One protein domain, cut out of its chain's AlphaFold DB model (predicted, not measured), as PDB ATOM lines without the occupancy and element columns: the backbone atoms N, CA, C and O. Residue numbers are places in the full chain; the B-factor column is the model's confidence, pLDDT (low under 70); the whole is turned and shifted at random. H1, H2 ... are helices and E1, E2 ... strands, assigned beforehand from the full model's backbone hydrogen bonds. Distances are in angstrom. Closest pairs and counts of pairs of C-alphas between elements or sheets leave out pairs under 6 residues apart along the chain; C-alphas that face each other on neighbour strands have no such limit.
ATOM      1  N   LYS A 292     -45.872  36.688 -36.593       91.69
ATOM      2  CA  LYS A 292     -47.062  36.087 -37.183       91.69
ATOM      3  C   LYS A 292     -47.539  34.971 -36.265       91.69
ATOM      4  O   LYS A 292     -46.818  34.005 -36.038       91.69
ATOM      5  N   LEU A 293     -48.733  35.119 -35.720       90.06
ATOM      6  CA  LEU A 293     -49.359  34.123 -34.868       90.06
ATOM      7  C   LEU A 293     -50.204  33.181 -35.731       90.06
ATOM      8  O   LEU A 293     -51.053  33.639 -36.503       90.06
ATOM      9  N   TYR A 294     -49.959  31.881 -35.591       89.25
ATOM     10  CA  TYR A 294     -50.660  30.816 -36.302       89.25
ATOM     11  C   TYR A 294     -51.346  29.875 -35.314       89.25
ATOM     12  O   TYR A 294     -50.765  29.481 -34.302       89.25
ATOM     13  N   THR A 295     -52.561  29.469 -35.661       89.06
ATOM     14  CA  THR A 295     -53.287  28.363 -35.031       89.06
ATOM     15  C   THR A 295     -53.189  27.131 -35.929       89.06
ATOM     16  O   THR A 295     -53.124  27.267 -37.149       89.06
ATOM     17  N   GLU A 296     -53.225  25.925 -35.364       81.69
ATOM     18  CA  GLU A 296     -53.228  24.683 -36.162       81.69
ATOM     19  C   GLU A 296     -54.474  24.520 -37.044       81.69
ATOM     20  O   GLU A 296     -54.444  23.780 -38.028       81.69
ATOM     21  N   HIS A 297     -55.571  25.214 -36.726       79.06
ATOM     22  CA  HIS A 297     -56.789  25.130 -37.519       79.06
ATOM     23  C   HIS A 297     -56.578  25.677 -38.939       79.06
ATOM     24  O   HIS A 297     -56.476  26.883 -39.166       79.06
ATOM     25  N   VAL A 298     -56.584  24.748 -39.903       60.03
ATOM     26  CA  VAL A 298     -56.390  24.950 -41.354       60.03
ATOM     27  C   VAL A 298     -57.311  26.027 -41.943       60.03
ATOM     28  O   VAL A 298     -56.985  26.641 -42.961       60.03
ATOM     29  N   SER A 299     -58.452  26.277 -41.296       66.00
ATOM     30  CA  SER A 299     -59.446  27.265 -41.713       66.00
ATOM     31  C   SER A 299     -58.931  28.705 -41.646       66.00
ATOM     32  O   SER A 299     -59.356  29.534 -42.448       66.00
ATOM     33  N   SER A 300     -57.967  29.011 -40.769       64.12
ATOM     34  CA  SER A 300     -57.352  30.340 -40.694       64.12
ATOM     35  C   SER A 300     -55.979  30.342 -41.346       64.12
ATOM     36  O   SER A 300     -54.938  30.252 -40.697       64.12
ATOM     37  N   ARG A 301     -55.967  30.484 -42.674       72.62
ATOM     38  CA  ARG A 301     -54.718  30.679 -43.430       72.62
ATOM     39  C   ARG A 301     -54.090  32.056 -43.218       72.62
ATOM     40  O   ARG A 301     -52.959  32.271 -43.651       72.62
ATOM     41  N   VAL A 302     -54.812  32.992 -42.601       86.94
ATOM     42  CA  VAL A 302     -54.346  34.365 -42.414       86.94
ATOM     43  C   VAL A 302     -53.720  34.491 -41.023       86.94
ATOM     44  O   VAL A 302     -54.443  34.436 -40.030       86.94
ATOM     45  N   PRO A 303     -52.389  34.643 -40.916       88.12
ATOM     46  CA  PRO A 303     -51.755  34.858 -39.625       88.12
ATOM     47  C   PRO A 303     -52.163  36.202 -39.031       88.12
ATOM     48  O   PRO A 303     -52.186  37.223 -39.725       88.12
ATOM     49  N   SER A 304     -52.377  36.222 -37.717       88.56
ATOM     50  CA  SER A 304     -52.505  37.479 -36.981       88.56
ATOM     51  C   SER A 304     -51.116  38.072 -36.771       88.56
ATOM     52  O   SER A 304     -50.246  37.430 -36.188       88.56
ATOM     53  N   THR A 305     -50.877  39.286 -37.265       91.31
ATOM     54  CA  THR A 305     -49.587  39.965 -37.072       91.31
ATOM     55  C   THR A 305     -49.631  40.760 -35.774       91.31
ATOM     56  O   THR A 305     -50.476  41.638 -35.623       91.31
ATOM     57  N   VAL A 306     -48.730  40.456 -34.840       91.81
ATOM     58  CA  VAL A 306     -48.684  41.073 -33.508       91.81
ATOM     59  C   VAL A 306     -47.276  41.578 -33.218       91.81
ATOM     60  O   VAL A 306     -46.280  40.964 -33.593       91.81
ATOM     61  N   HIS A 307     -47.166  42.727 -32.564       93.50
ATOM     62  CA  HIS A 307     -45.885  43.293 -32.167       93.50
ATOM     63  C   HIS A 307     -45.282  42.468 -31.034       93.50
ATOM     64  O   HIS A 307     -45.957  42.149 -30.054       93.50
ATOM     65  N   LEU A 308     -43.989  42.172 -31.160       91.00
ATOM     66  CA  LEU A 308     -43.253  41.362 -30.199       91.00
ATOM     67  C   LEU A 308     -43.298  42.007 -28.816       91.00
ATOM     68  O   LEU A 308     -43.778  41.396 -27.874       91.00
ATOM     69  N   ASN A 309     -42.881  43.273 -28.714       91.75
ATOM     70  CA  ASN A 309     -42.686  43.960 -27.435       91.75
ATOM     71  C   ASN A 309     -43.927  43.953 -26.519       91.75
ATOM     72  O   ASN A 309     -43.773  43.610 -25.346       91.75
ATOM     73  N   PRO A 310     -45.144  44.289 -26.992       93.19
ATOM     74  CA  PRO A 310     -46.353  44.134 -26.187       93.19
ATOM     75  C   PRO A 310     -46.595  42.685 -25.751       93.19
ATOM     76  O   PRO A 310     -46.839  42.436 -24.574       93.19
ATOM     77  N   LEU A 311     -46.459  41.724 -26.668       91.31
ATOM     78  CA  LEU A 311     -46.697  40.305 -26.399       91.31
ATOM     79  C   LEU A 311     -45.792  39.788 -25.269       91.31
ATOM     80  O   LEU A 311     -46.261  39.136 -24.335       91.31
ATOM     81  N   VAL A 312     -44.502  40.140 -25.324       92.81
ATOM     82  CA  VAL A 312     -43.512  39.682 -24.345       92.81
ATOM     83  C   VAL A 312     -43.755  40.262 -22.952       92.81
ATOM     84  O   VAL A 312     -43.573  39.580 -21.948       92.81
ATOM     85  N   ARG A 313     -44.239  41.509 -22.874       92.62
ATOM     86  CA  ARG A 313     -44.574  42.152 -21.592       92.62
ATOM     87  C   ARG A 313     -45.705  41.449 -20.852       92.62
ATOM     88  O   ARG A 313     -45.762  41.534 -19.628       92.62
ATOM     89  N   HIS A 314     -46.596  40.789 -21.583       93.88
ATOM     90  CA  HIS A 314     -47.755  40.126 -21.004       93.88
ATOM     91  C   HIS A 314     -47.544  38.631 -20.761       93.88
ATOM     92  O   HIS A 314     -48.362  38.046 -20.061       93.88
ATOM     93  N   SER A 315     -46.482  38.000 -21.272       95.00
ATOM     94  CA  SER A 315     -46.264  36.554 -21.141       95.00
ATOM     95  C   SER A 315     -44.810  36.219 -20.813       95.00
ATOM     96  O   SER A 315     -43.910  36.378 -21.640       95.00
ATOM     97  N   ALA A 316     -44.596  35.675 -19.611       92.12
ATOM     98  CA  ALA A 316     -43.277  35.220 -19.175       92.12
ATOM     99  C   ALA A 316     -42.762  34.041 -20.018       92.12
ATOM    100  O   ALA A 316     -41.563  33.939 -20.277       92.12
ATOM    101  N   LEU A 317     -43.665  33.171 -20.487       92.69
ATOM    102  CA  LEU A 317     -43.298  32.069 -21.374       92.69
ATOM    103  C   LEU A 317     -42.770  32.591 -22.714       92.69
ATOM    104  O   LEU A 317     -41.720  32.150 -23.175       92.69
ATOM    105  N   LEU A 318     -43.466  33.559 -23.316       92.19
ATOM    106  CA  LEU A 318     -43.044  34.158 -24.582       92.19
ATOM    107  C   LEU A 318     -41.723  34.915 -24.425       92.19
ATOM    108  O   LEU A 318     -40.872  34.805 -25.304       92.19
ATOM    109  N   GLN A 319     -41.508  35.591 -23.290       92.94
ATOM    110  CA  GLN A 319     -40.207  36.180 -22.942       92.94
ATOM    111  C   GLN A 319     -39.096  35.136 -22.959       92.94
ATOM    112  O   GLN A 319     -38.114  35.307 -23.675       92.94
ATOM    113  N   SER A 320     -39.297  34.018 -22.260       92.38
ATOM    114  CA  SER A 320     -38.329  32.919 -22.226       92.38
ATOM    115  C   SER A 320     -38.051  32.343 -23.620       92.38
ATOM    116  O   SER A 320     -36.893  32.166 -23.994       92.38
ATOM    117  N   ILE A 321     -39.088  32.118 -24.440       90.69
ATOM    118  CA  ILE A 321     -38.938  31.638 -25.828       90.69
ATOM    119  C   ILE A 321     -38.032  32.576 -26.634       90.69
ATOM    120  O   ILE A 321     -37.125  32.120 -27.333       90.69
ATOM    121  N   ILE A 322     -38.277  33.882 -26.541       89.19
ATOM    122  CA  ILE A 322     -37.557  34.893 -27.318       89.19
ATOM    123  C   ILE A 322     -36.121  35.046 -26.822       89.19
ATOM    124  O   ILE A 322     -35.205  35.134 -27.640       89.19
ATOM    125  N   ASP A 323     -35.907  35.034 -25.509       90.81
ATOM    126  CA  ASP A 323     -34.568  35.125 -24.929       90.81
ATOM    127  C   ASP A 323     -33.726  33.896 -25.288       90.81
ATOM    128  O   ASP A 323     -32.555  34.035 -25.647       90.81
ATOM    129  N   ASN A 324     -34.331  32.705 -25.291       89.69
ATOM    130  CA  ASN A 324     -33.676  31.479 -25.743       89.69
ATOM    131  C   ASN A 324     -33.362  31.525 -27.249       89.69
ATOM    132  O   ASN A 324     -32.270  31.127 -27.659       89.69
ATOM    133  N   ALA A 325     -34.267  32.068 -28.072       87.25
ATOM    134  CA  ALA A 325     -34.036  32.266 -29.508       87.25
ATOM    135  C   ALA A 325     -32.916  33.271 -29.793       87.25
ATOM    136  O   ALA A 325     -32.149  33.100 -30.741       87.25
ATOM    137  N   ALA A 326     -32.805  34.319 -28.977       87.56
ATOM    138  CA  ALA A 326     -31.732  35.296 -29.091       87.56
ATOM    139  C   ALA A 326     -30.369  34.691 -28.710       87.56
ATOM    140  O   ALA A 326     -29.359  35.020 -29.333       87.56
ATOM    141  N   GLN A 327     -30.340  33.788 -27.725       88.19
ATOM    142  CA  GLN A 327     -29.116  33.122 -27.268       88.19
ATOM    143  C   GLN A 327     -28.635  32.015 -28.214       88.19
ATOM    144  O   GLN A 327     -27.428  31.792 -28.315       88.19
ATOM    145  N   SER A 328     -29.537  31.330 -28.923       85.38
ATOM    146  CA  SER A 328     -29.172  30.159 -29.730       85.38
ATOM    147  C   SER A 328     -28.395  30.485 -31.012       85.38
ATOM    148  O   SER A 328     -27.873  29.561 -31.640       85.38
ATOM    149  N   GLY A 329     -28.321  31.757 -31.440       79.75
ATOM    150  CA  GLY A 329     -27.550  32.222 -32.613       79.75
ATOM    151  C   GLY A 329     -27.922  31.572 -33.959       79.75
ATOM    152  O   GLY A 329     -27.331  31.874 -34.993       79.75
ATOM    153  N   THR A 330     -28.904  30.677 -33.954       66.62
ATOM    154  CA  THR A 330     -29.346  29.818 -35.051       66.62
ATOM    155  C   THR A 330     -30.823  30.092 -35.293       66.62
ATOM    156  O   THR A 330     -31.546  30.423 -34.353       66.62
ATOM    157  N   LYS A 331     -31.276  30.004 -36.556       64.69
ATOM    158  CA  LYS A 331     -32.692  30.202 -36.916       64.69
ATOM    159  C   LYS A 331     -33.560  29.382 -35.951       64.69
ATOM    160  O   LYS A 331     -33.410  28.159 -35.939       64.69
ATOM    161  N   PRO A 332     -34.403  30.029 -35.130       56.81
ATOM    162  CA  PRO A 332     -35.010  29.364 -33.997       56.81
ATOM    163  C   PRO A 332     -36.059  28.397 -34.525       56.81
ATOM    164  O   PRO A 332     -37.050  28.809 -35.126       56.81
ATOM    165  N   LEU A 333     -35.795  27.108 -34.330       68.50
ATOM    166  CA  LEU A 333     -36.827  26.104 -34.158       68.50
ATOM    167  C   LEU A 333     -36.821  25.785 -32.667       68.50
ATOM    168  O   LEU A 333     -36.095  24.899 -32.219       68.50
ATOM    169  N   ILE A 334     -37.551  26.576 -31.884       70.94
ATOM    170  CA  ILE A 334     -37.672  26.331 -30.446       70.94
ATOM    171  C   ILE A 334     -39.007  25.656 -30.212       70.94
ATOM    172  O   ILE A 334     -40.064  26.256 -30.409       70.94
ATOM    173  N   LYS A 335     -38.918  24.392 -29.812       74.31
ATOM    174  CA  LYS A 335     -40.034  23.563 -29.389       74.31
ATOM    175  C   LYS A 335     -40.112  23.666 -27.861       74.31
ATOM    176  O   LYS A 335     -39.213  23.155 -27.199       74.31
ATOM    177  N   ILE A 336     -41.120  24.348 -27.306       64.31
ATOM    178  CA  ILE A 336     -41.323  24.383 -25.846       64.31
ATOM    179  C   ILE A 336     -42.491  23.494 -25.462       64.31
ATOM    180  O   ILE A 336     -43.654  23.815 -25.711       64.31
ATOM    181  N   GLU A 337     -42.158  22.381 -24.827       66.81
ATOM    182  CA  GLU A 337     -43.138  21.523 -24.185       66.81
ATOM    183  C   GLU A 337     -43.609  22.218 -22.893       66.81
ATOM    184  O   GLU A 337     -42.774  22.576 -22.057       66.81
ATOM    185  N   PRO A 338     -44.906  22.540 -22.758       57.25
ATOM    186  CA  PRO A 338     -45.417  23.217 -21.571       57.25
ATOM    187  C   PRO A 338     -45.216  22.337 -20.329       57.25
ATOM    188  O   PRO A 338     -45.671  21.204 -20.280       57.25
ATOM    189  N   GLU A 339     -44.557  22.884 -19.307       50.06
ATOM    190  CA  GLU A 339     -44.183  22.156 -18.080       50.06
ATOM    191  C   GLU A 339     -45.391  21.854 -17.164       50.06
ATOM    192  O   GLU A 339     -45.314  21.032 -16.256       50.06
ATOM    193  N   LEU A 340     -46.537  22.499 -17.413       51.44
ATOM    194  CA  LEU A 340     -47.777  22.321 -16.657       51.44
ATOM    195  C   LEU A 340     -48.658  21.240 -17.294       51.44
ATOM    196  O   LEU A 340     -49.714  21.533 -17.858       51.44
ATOM    197  N   GLU A 341     -48.233  19.985 -17.184       48.34
ATOM    198  CA  GLU A 341     -49.123  18.840 -17.380       48.34
ATOM    199  C   GLU A 341     -50.055  18.746 -16.156       48.34
ATOM    200  O   GLU A 341     -49.580  18.590 -15.024       48.34
ATOM    201  N   PRO A 342     -51.389  18.843 -16.314       50.78
ATOM    202  CA  PRO A 342     -52.295  18.390 -15.270       50.78
ATOM    203  C   PRO A 342     -51.968  16.920 -15.002       50.78
ATOM    204  O   PRO A 342     -51.922  16.136 -15.942       50.78
ATOM    205  N   VAL A 343     -51.794  16.537 -13.735       42.81
ATOM    206  CA  VAL A 343     -51.372  15.186 -13.295       42.81
ATOM    207  C   VAL A 343     -52.233  14.034 -13.866       42.81
ATOM    208  O   VAL A 343     -51.841  12.880 -13.768       42.81
ATOM    209  N   ASN A 344     -53.368  14.328 -14.518       49.09
ATOM    210  CA  ASN A 344     -54.273  13.361 -15.141       49.09
ATOM    211  C   ASN A 344     -54.684  13.705 -16.593       49.09
ATOM    212  O   ASN A 344     -55.707  13.203 -17.060       49.09
ATOM    213  N   ALA A 345     -53.973  14.580 -17.309       55.94
ATOM    214  CA  ALA A 345     -54.306  14.837 -18.711       55.94
ATOM    215  C   ALA A 345     -53.810  13.677 -19.586       55.94
ATOM    216  O   ALA A 345     -52.617  13.495 -19.785       55.94
ATOM    217  N   GLU A 346     -54.738  12.899 -20.139       57.69
ATOM    218  CA  GLU A 346     -54.451  11.739 -21.003       57.69
ATOM    219  C   GLU A 346     -53.752  12.119 -22.328       57.69
ATOM    220  O   GLU A 346     -53.344  11.256 -23.104       57.69
ATOM    221  N   LYS A 347     -53.589  13.420 -22.604       75.38
ATOM    222  CA  LYS A 347     -52.962  13.940 -23.816       75.38
ATOM    223  C   LYS A 347     -51.971  15.057 -23.466       75.38
ATOM    224  O   LYS A 347     -52.399  16.028 -22.836       75.38
ATOM    225  N   PRO A 348     -50.702  14.960 -23.910       73.81
ATOM    226  CA  PRO A 348     -49.697  15.963 -23.607       73.81
ATOM    227  C   PRO A 348     -50.114  17.326 -24.148       73.81
ATOM    228  O   PRO A 348     -50.703  17.431 -25.238       73.81
ATOM    229  N   ALA A 349     -49.843  18.372 -23.378       74.06
ATOM    230  CA  ALA A 349     -50.263  19.711 -23.748       74.06
ATOM    231  C   ALA A 349     -49.560  20.165 -25.049       74.06
ATOM    232  O   ALA A 349     -48.369  19.911 -25.259       74.06
ATOM    233  N   PRO A 350     -50.300  20.822 -25.963       80.38
ATOM    234  CA  PRO A 350     -49.792  21.163 -27.283       80.38
ATOM    235  C   PRO A 350     -48.571  22.085 -27.170       80.38
ATOM    236  O   PRO A 350     -48.588  23.105 -26.481       80.38
ATOM    237  N   THR A 351     -47.490  21.699 -27.844       86.88
ATOM    238  CA  THR A 351     -46.198  22.379 -27.776       86.88
ATOM    239  C   THR A 351     -46.195  23.704 -28.544       86.88
ATOM    240  O   THR A 351     -46.327  23.722 -29.767       86.88
ATOM    241  N   ILE A 352     -45.904  24.814 -27.866       88.44
ATOM    242  CA  ILE A 352     -45.716  26.110 -28.527       88.44
ATOM    243  C   ILE A 352     -44.401  26.092 -29.310       88.44
ATOM    244  O   ILE A 352     -43.341  25.776 -28.761       88.44
ATOM    245  N   THR A 353     -44.469  26.432 -30.599       88.94
ATOM    246  CA  THR A 353     -43.304  26.381 -31.492       88.94
ATOM    247  C   THR A 353     -43.051  27.742 -32.123       88.94
ATOM    248  O   THR A 353     -43.940  28.314 -32.753       88.94
ATOM    249  N   LEU A 354     -41.827  28.255 -31.988       89.88
ATOM    250  CA  LEU A 354     -41.366  29.431 -32.728       89.88
ATOM    251  C   LEU A 354     -40.570  28.966 -33.954       89.88
ATOM    252  O   LEU A 354     -39.576  28.255 -33.799       89.88
ATOM    253  N   ILE A 355     -41.013  29.365 -35.149       90.25
ATOM    254  CA  ILE A 355     -40.380  29.083 -36.443       90.25
ATOM    255  C   ILE A 355     -40.091  30.411 -37.149       90.25
ATOM    256  O   ILE A 355     -40.964  31.003 -37.790       90.25
ATOM    257  N   GLY A 356     -38.855  30.899 -37.036       90.19
ATOM    258  CA  GLY A 356     -38.501  32.233 -37.537       90.19
ATOM    259  C   GLY A 356     -39.349  33.317 -36.861       90.19
ATOM    260  O   GLY A 356     -39.379  33.388 -35.637       90.19
ATOM    261  N   ASP A 357     -40.075  34.112 -37.652       90.44
ATOM    262  CA  ASP A 357     -40.993  35.150 -37.147       90.44
ATOM    263  C   ASP A 357     -42.431  34.633 -36.952       90.44
ATOM    264  O   ASP A 357     -43.376  35.416 -36.850       90.44
ATOM    265  N   SER A 358     -42.621  33.311 -36.957       91.19
ATOM    266  CA  SER A 358     -43.931  32.666 -36.851       91.19
ATOM    267  C   SER A 358     -44.045  31.918 -35.532       91.19
ATOM    268  O   SER A 358     -43.291  30.979 -35.288       91.19
ATOM    269  N   LEU A 359     -44.991  32.310 -34.686       91.38
ATOM    270  CA  LEU A 359     -45.323  31.588 -33.463       91.38
ATOM    271  C   LEU A 359     -46.558  30.725 -33.723       91.38
ATOM    272  O   LEU A 359     -47.625  31.245 -34.050       91.38
ATOM    273  N   ILE A 360     -46.408  29.415 -33.571       91.38
ATOM    274  CA  ILE A 360     -47.484  28.441 -33.723       91.38
ATOM    275  C   ILE A 360     -47.991  28.086 -32.327       91.38
ATOM    276  O   ILE A 360     -47.219  27.629 -31.477       91.38
ATOM    277  N   LEU A 361     -49.285  28.309 -32.106       90.88
ATOM    278  CA  LEU A 361     -50.012  27.983 -30.883       90.88
ATOM    279  C   LEU A 361     -50.977  26.823 -31.186       90.88
ATOM    280  O   LEU A 361     -52.120  27.060 -31.593       90.88
ATOM    281  N   PRO A 362     -50.516  25.567 -31.059       88.50
ATOM    282  CA  PRO A 362     -51.326  24.409 -31.400       88.50
ATOM    283  C   PRO A 362     -52.498  24.211 -30.434       88.50
ATOM    284  O   PRO A 362     -52.404  24.524 -29.246       88.50
ATOM    285  N   GLY A 363     -53.618  23.708 -30.957       87.38
ATOM    286  CA  GLY A 363     -54.837  23.464 -30.176       87.38
ATOM    287  C   GLY A 363     -55.609  24.699 -29.685       87.38
ATOM    288  O   GLY A 363     -56.468  24.544 -28.820       87.38
ATOM    289  N   TYR A 364     -55.330  25.901 -30.200       89.69
ATOM    290  CA  TYR A 364     -56.097  27.111 -29.879       89.69
ATOM    291  C   TYR A 364     -56.921  27.601 -31.065       89.69
ATOM    292  O   TYR A 364     -56.459  27.588 -32.206       89.69
ATOM    293  N   ASP A 365     -58.133  28.064 -30.766       90.62
ATOM    294  CA  ASP A 365     -59.005  28.730 -31.726       90.62
ATOM    295  C   ASP A 365     -58.490  30.148 -32.045       90.62
ATOM    296  O   ASP A 365     -57.899  30.836 -31.203       90.62
ATOM    297  N   VAL A 366     -58.736  30.595 -33.273       90.62
ATOM    298  CA  VAL A 366     -58.366  31.915 -33.810       90.62
ATOM    299  C   VAL A 366     -58.983  33.024 -32.971       90.62
ATOM    300  O   VAL A 366     -58.374  34.069 -32.749       90.62
ATOM    301  N   ASP A 367     -60.172  32.781 -32.443       92.12
ATOM    302  CA  ASP A 367     -60.886  33.755 -31.634       92.12
ATOM    303  C   ASP A 367     -60.255  33.960 -30.255       92.12
ATOM    304  O   ASP A 367     -60.249  35.077 -29.736       92.12
ATOM    305  N   LEU A 368     -59.645  32.918 -29.680       93.75
ATOM    306  CA  LEU A 368     -58.868  33.057 -28.444       93.75
ATOM    307  C   LEU A 368     -57.645  33.930 -28.694       93.75
ATOM    308  O   LEU A 368     -57.348  34.835 -27.913       93.75
ATOM    309  N   LEU A 369     -56.976  33.703 -29.823       93.00
ATOM    310  CA  LEU A 369     -55.841  34.505 -30.251       93.00
ATOM    311  C   LEU A 369     -56.235  35.968 -30.492       93.00
ATOM    312  O   LEU A 369     -55.513  36.876 -30.078       93.00
ATOM    313  N   GLY A 370     -57.402  36.197 -31.098       93.44
ATOM    314  CA  GLY A 370     -58.003  37.520 -31.251       93.44
ATOM    315  C   GLY A 370     -58.269  38.193 -29.903       93.44
ATOM    316  O   GLY A 370     -57.904  39.355 -29.715       93.44
ATOM    317  N   MET A 371     -58.808  37.453 -28.931       95.69
ATOM    318  CA  MET A 371     -59.065  37.947 -27.576       95.69
ATOM    319  C   MET A 371     -57.769  38.332 -26.846       95.69
ATOM    320  O   MET A 371     -57.696  39.401 -26.237       95.69
ATOM    321  N   PHE A 372     -56.723  37.507 -26.950       95.00
ATOM    322  CA  PHE A 372     -55.410  37.807 -26.371       95.00
ATOM    323  C   PHE A 372     -54.724  38.985 -27.061       95.00
ATOM    324  O   PHE A 372     -54.197  39.864 -26.385       95.00
ATOM    325  N   SER A 373     -54.780  39.058 -28.392       93.69
ATOM    326  CA  SER A 373     -54.266  40.203 -29.149       93.69
ATOM    327  C   SER A 373     -54.982  41.497 -28.745       93.69
ATOM    328  O   SER A 373     -54.334  42.479 -28.377       93.69
ATOM    329  N   SER A 374     -56.321  41.480 -28.699       94.50
ATOM    330  CA  SER A 374     -57.133  42.598 -28.203       94.50
ATOM    331  C   SER A 374     -56.685  43.026 -26.809       94.50
ATOM    332  O   SER A 374     -56.478  44.217 -26.578       94.50
ATOM    333  N   PHE A 375     -56.475  42.080 -25.893       96.12
ATOM    334  CA  PHE A 375     -55.985  42.375 -24.551       96.12
ATOM    335  C   PHE A 375     -54.602  43.030 -24.554       96.12
ATOM    336  O   PHE A 375     -54.417  44.059 -23.911       96.12
ATOM    337  N   VAL A 376     -53.644  42.483 -25.300       94.19
ATOM    338  CA  VAL A 376     -52.272  43.005 -25.373       94.19
ATOM    339  C   VAL A 376     -52.241  44.463 -25.848       94.19
ATOM    340  O   VAL A 376     -51.409  45.244 -25.385       94.19
ATOM    341  N   TYR A 377     -53.148  44.852 -26.748       94.88
ATOM    342  CA  TYR A 377     -53.192  46.215 -27.285       94.88
ATOM    343  C   TYR A 377     -54.106  47.176 -26.528       94.88
ATOM    344  O   TYR A 377     -53.799  48.363 -26.439       94.88
ATOM    345  N   SER A 378     -55.234  46.696 -26.009       95.44
ATOM    346  CA  SER A 378     -56.261  47.552 -25.398       95.44
ATOM    347  C   SER A 378     -56.328  47.449 -23.875       95.44
ATOM    348  O   SER A 378     -56.963  48.287 -23.234       95.44
ATOM    349  N   GLY A 379     -55.721  46.415 -23.291       94.31
ATOM    350  CA  GLY A 379     -55.908  46.027 -21.894       94.31
ATOM    351  C   GLY A 379     -57.302  45.469 -21.584       94.31
ATOM    352  O   GLY A 379     -57.621  45.282 -20.412       94.31
ATOM    353  N   LYS A 380     -58.148  45.229 -22.597       94.38
ATOM    354  CA  LYS A 380     -59.541  44.786 -22.440       94.38
ATOM    355  C   LYS A 380     -59.785  43.430 -23.096       94.38
ATOM    356  O   LYS A 380     -59.258  43.139 -24.173       94.38
ATOM    357  N   ILE A 381     -60.633  42.632 -22.454       96.44
ATOM    358  CA  ILE A 381     -61.152  41.373 -22.989       96.44
ATOM    359  C   ILE A 381     -62.424  41.662 -23.778       96.44
ATOM    360  O   ILE A 381     -63.360  42.265 -23.257       96.44
ATOM    361  N   SER A 382     -62.448  41.204 -25.025       94.12
ATOM    362  CA  SER A 382     -63.621  41.259 -25.897       94.12
ATOM    363  C   SER A 382     -63.994  39.827 -26.261       94.12
ATOM    364  O   SER A 382     -63.413  39.243 -27.172       94.12
ATOM    365  N   SER A 383     -64.898  39.229 -25.487       93.62
ATOM    366  CA  SER A 383     -65.319  37.828 -25.638       93.62
ATOM    367  C   SER A 383     -66.604  37.644 -26.439       93.62
ATOM    368  O   SER A 383     -66.854  36.545 -26.945       93.62
ATOM    369  N   ARG A 384     -67.392  38.713 -26.578       90.62
ATOM    370  CA  ARG A 384     -68.642  38.735 -27.332       90.62
ATOM    371  C   ARG A 384     -68.376  38.902 -28.826       90.62
ATOM    372  O   ARG A 384     -67.659  39.814 -29.237       90.62
TER     373      ARG A 384
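Overview. This is residues 292 to 384 of the 545 residues of an uncharacterized protein of Rachicladosporium sp. CCFEE 5018 (UniProt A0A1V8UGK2). A twisted sheet of five short strands has H2 over one end, E4 and E3, and H3 over the other, E2 and E1, both on one face, with H1 between these helices; the other face is bare. In the long loop between E3 and E4, residues 342 to 347 stick out. The printed part has 93 residues, in the order E1 E2 H1 H2 E3 E4 E5 H3; the mixed sheet runs E2 E1 E5 E4 E3, and the class is mixed, helices and strands. It is compact, with a radius of gyration of the C-alphas of 13.8 A and spans of 39 by 34 by 25 A.

Arrangement. E1, residues 292 to 295, and E2, residues 304 to 307, form an antiparallel hairpin, with N 293 and O 304 2.8 A apart. H1, residues 308 to 314, touches H2, residues 316 to 327, only at the corner, at Val 312 and Gln 319, their closest C-alphas, 5.0 A. E3, residues 333 to 336, E4, residues 352 to 355, and E5, residues 358 to 361, form a meander, each strand the antiparallel neighbour of the one before, with N 336 and O 352 3.0 A apart and N 355 and O 358 2.8 A. E5 is parallel to E1, with N 359 and O 292 2.8 A apart. H2 is over E4 and E3 at a height over the sheet of 10.0 A, only just slantwise to the strands, at 33 degrees to E4 on the local plane. H3, residues 366 to 378, on the same face, is over E2 and E1 at a height of 9.6 A, along the strands. With residues 376 to 377 alone it touches H1, about perpendicular at 87 degrees; the closest C-alphas are Pro 310 and Val 376, 6.1 A. In H1, H2 and H3 every O i to N i+4 pair is within hydrogen-bond range.

Along the chain. E1 begins at C-alpha 292 (-47.062, 36.087, -37.183). H2 is 16.4 A long; H3, 17.9 A, ends at C-alpha 378 (-56.261, 47.552, -25.398).

Size, cuts and confidence. The C-alphas farthest apart, Gly 329 and Arg 384, are 41.9 A apart. The printed part has no cut, and the link from E3 to E4 is long. pLDDT is under 70 at residues 298 to 300, 330 to 333 and 336 to 346.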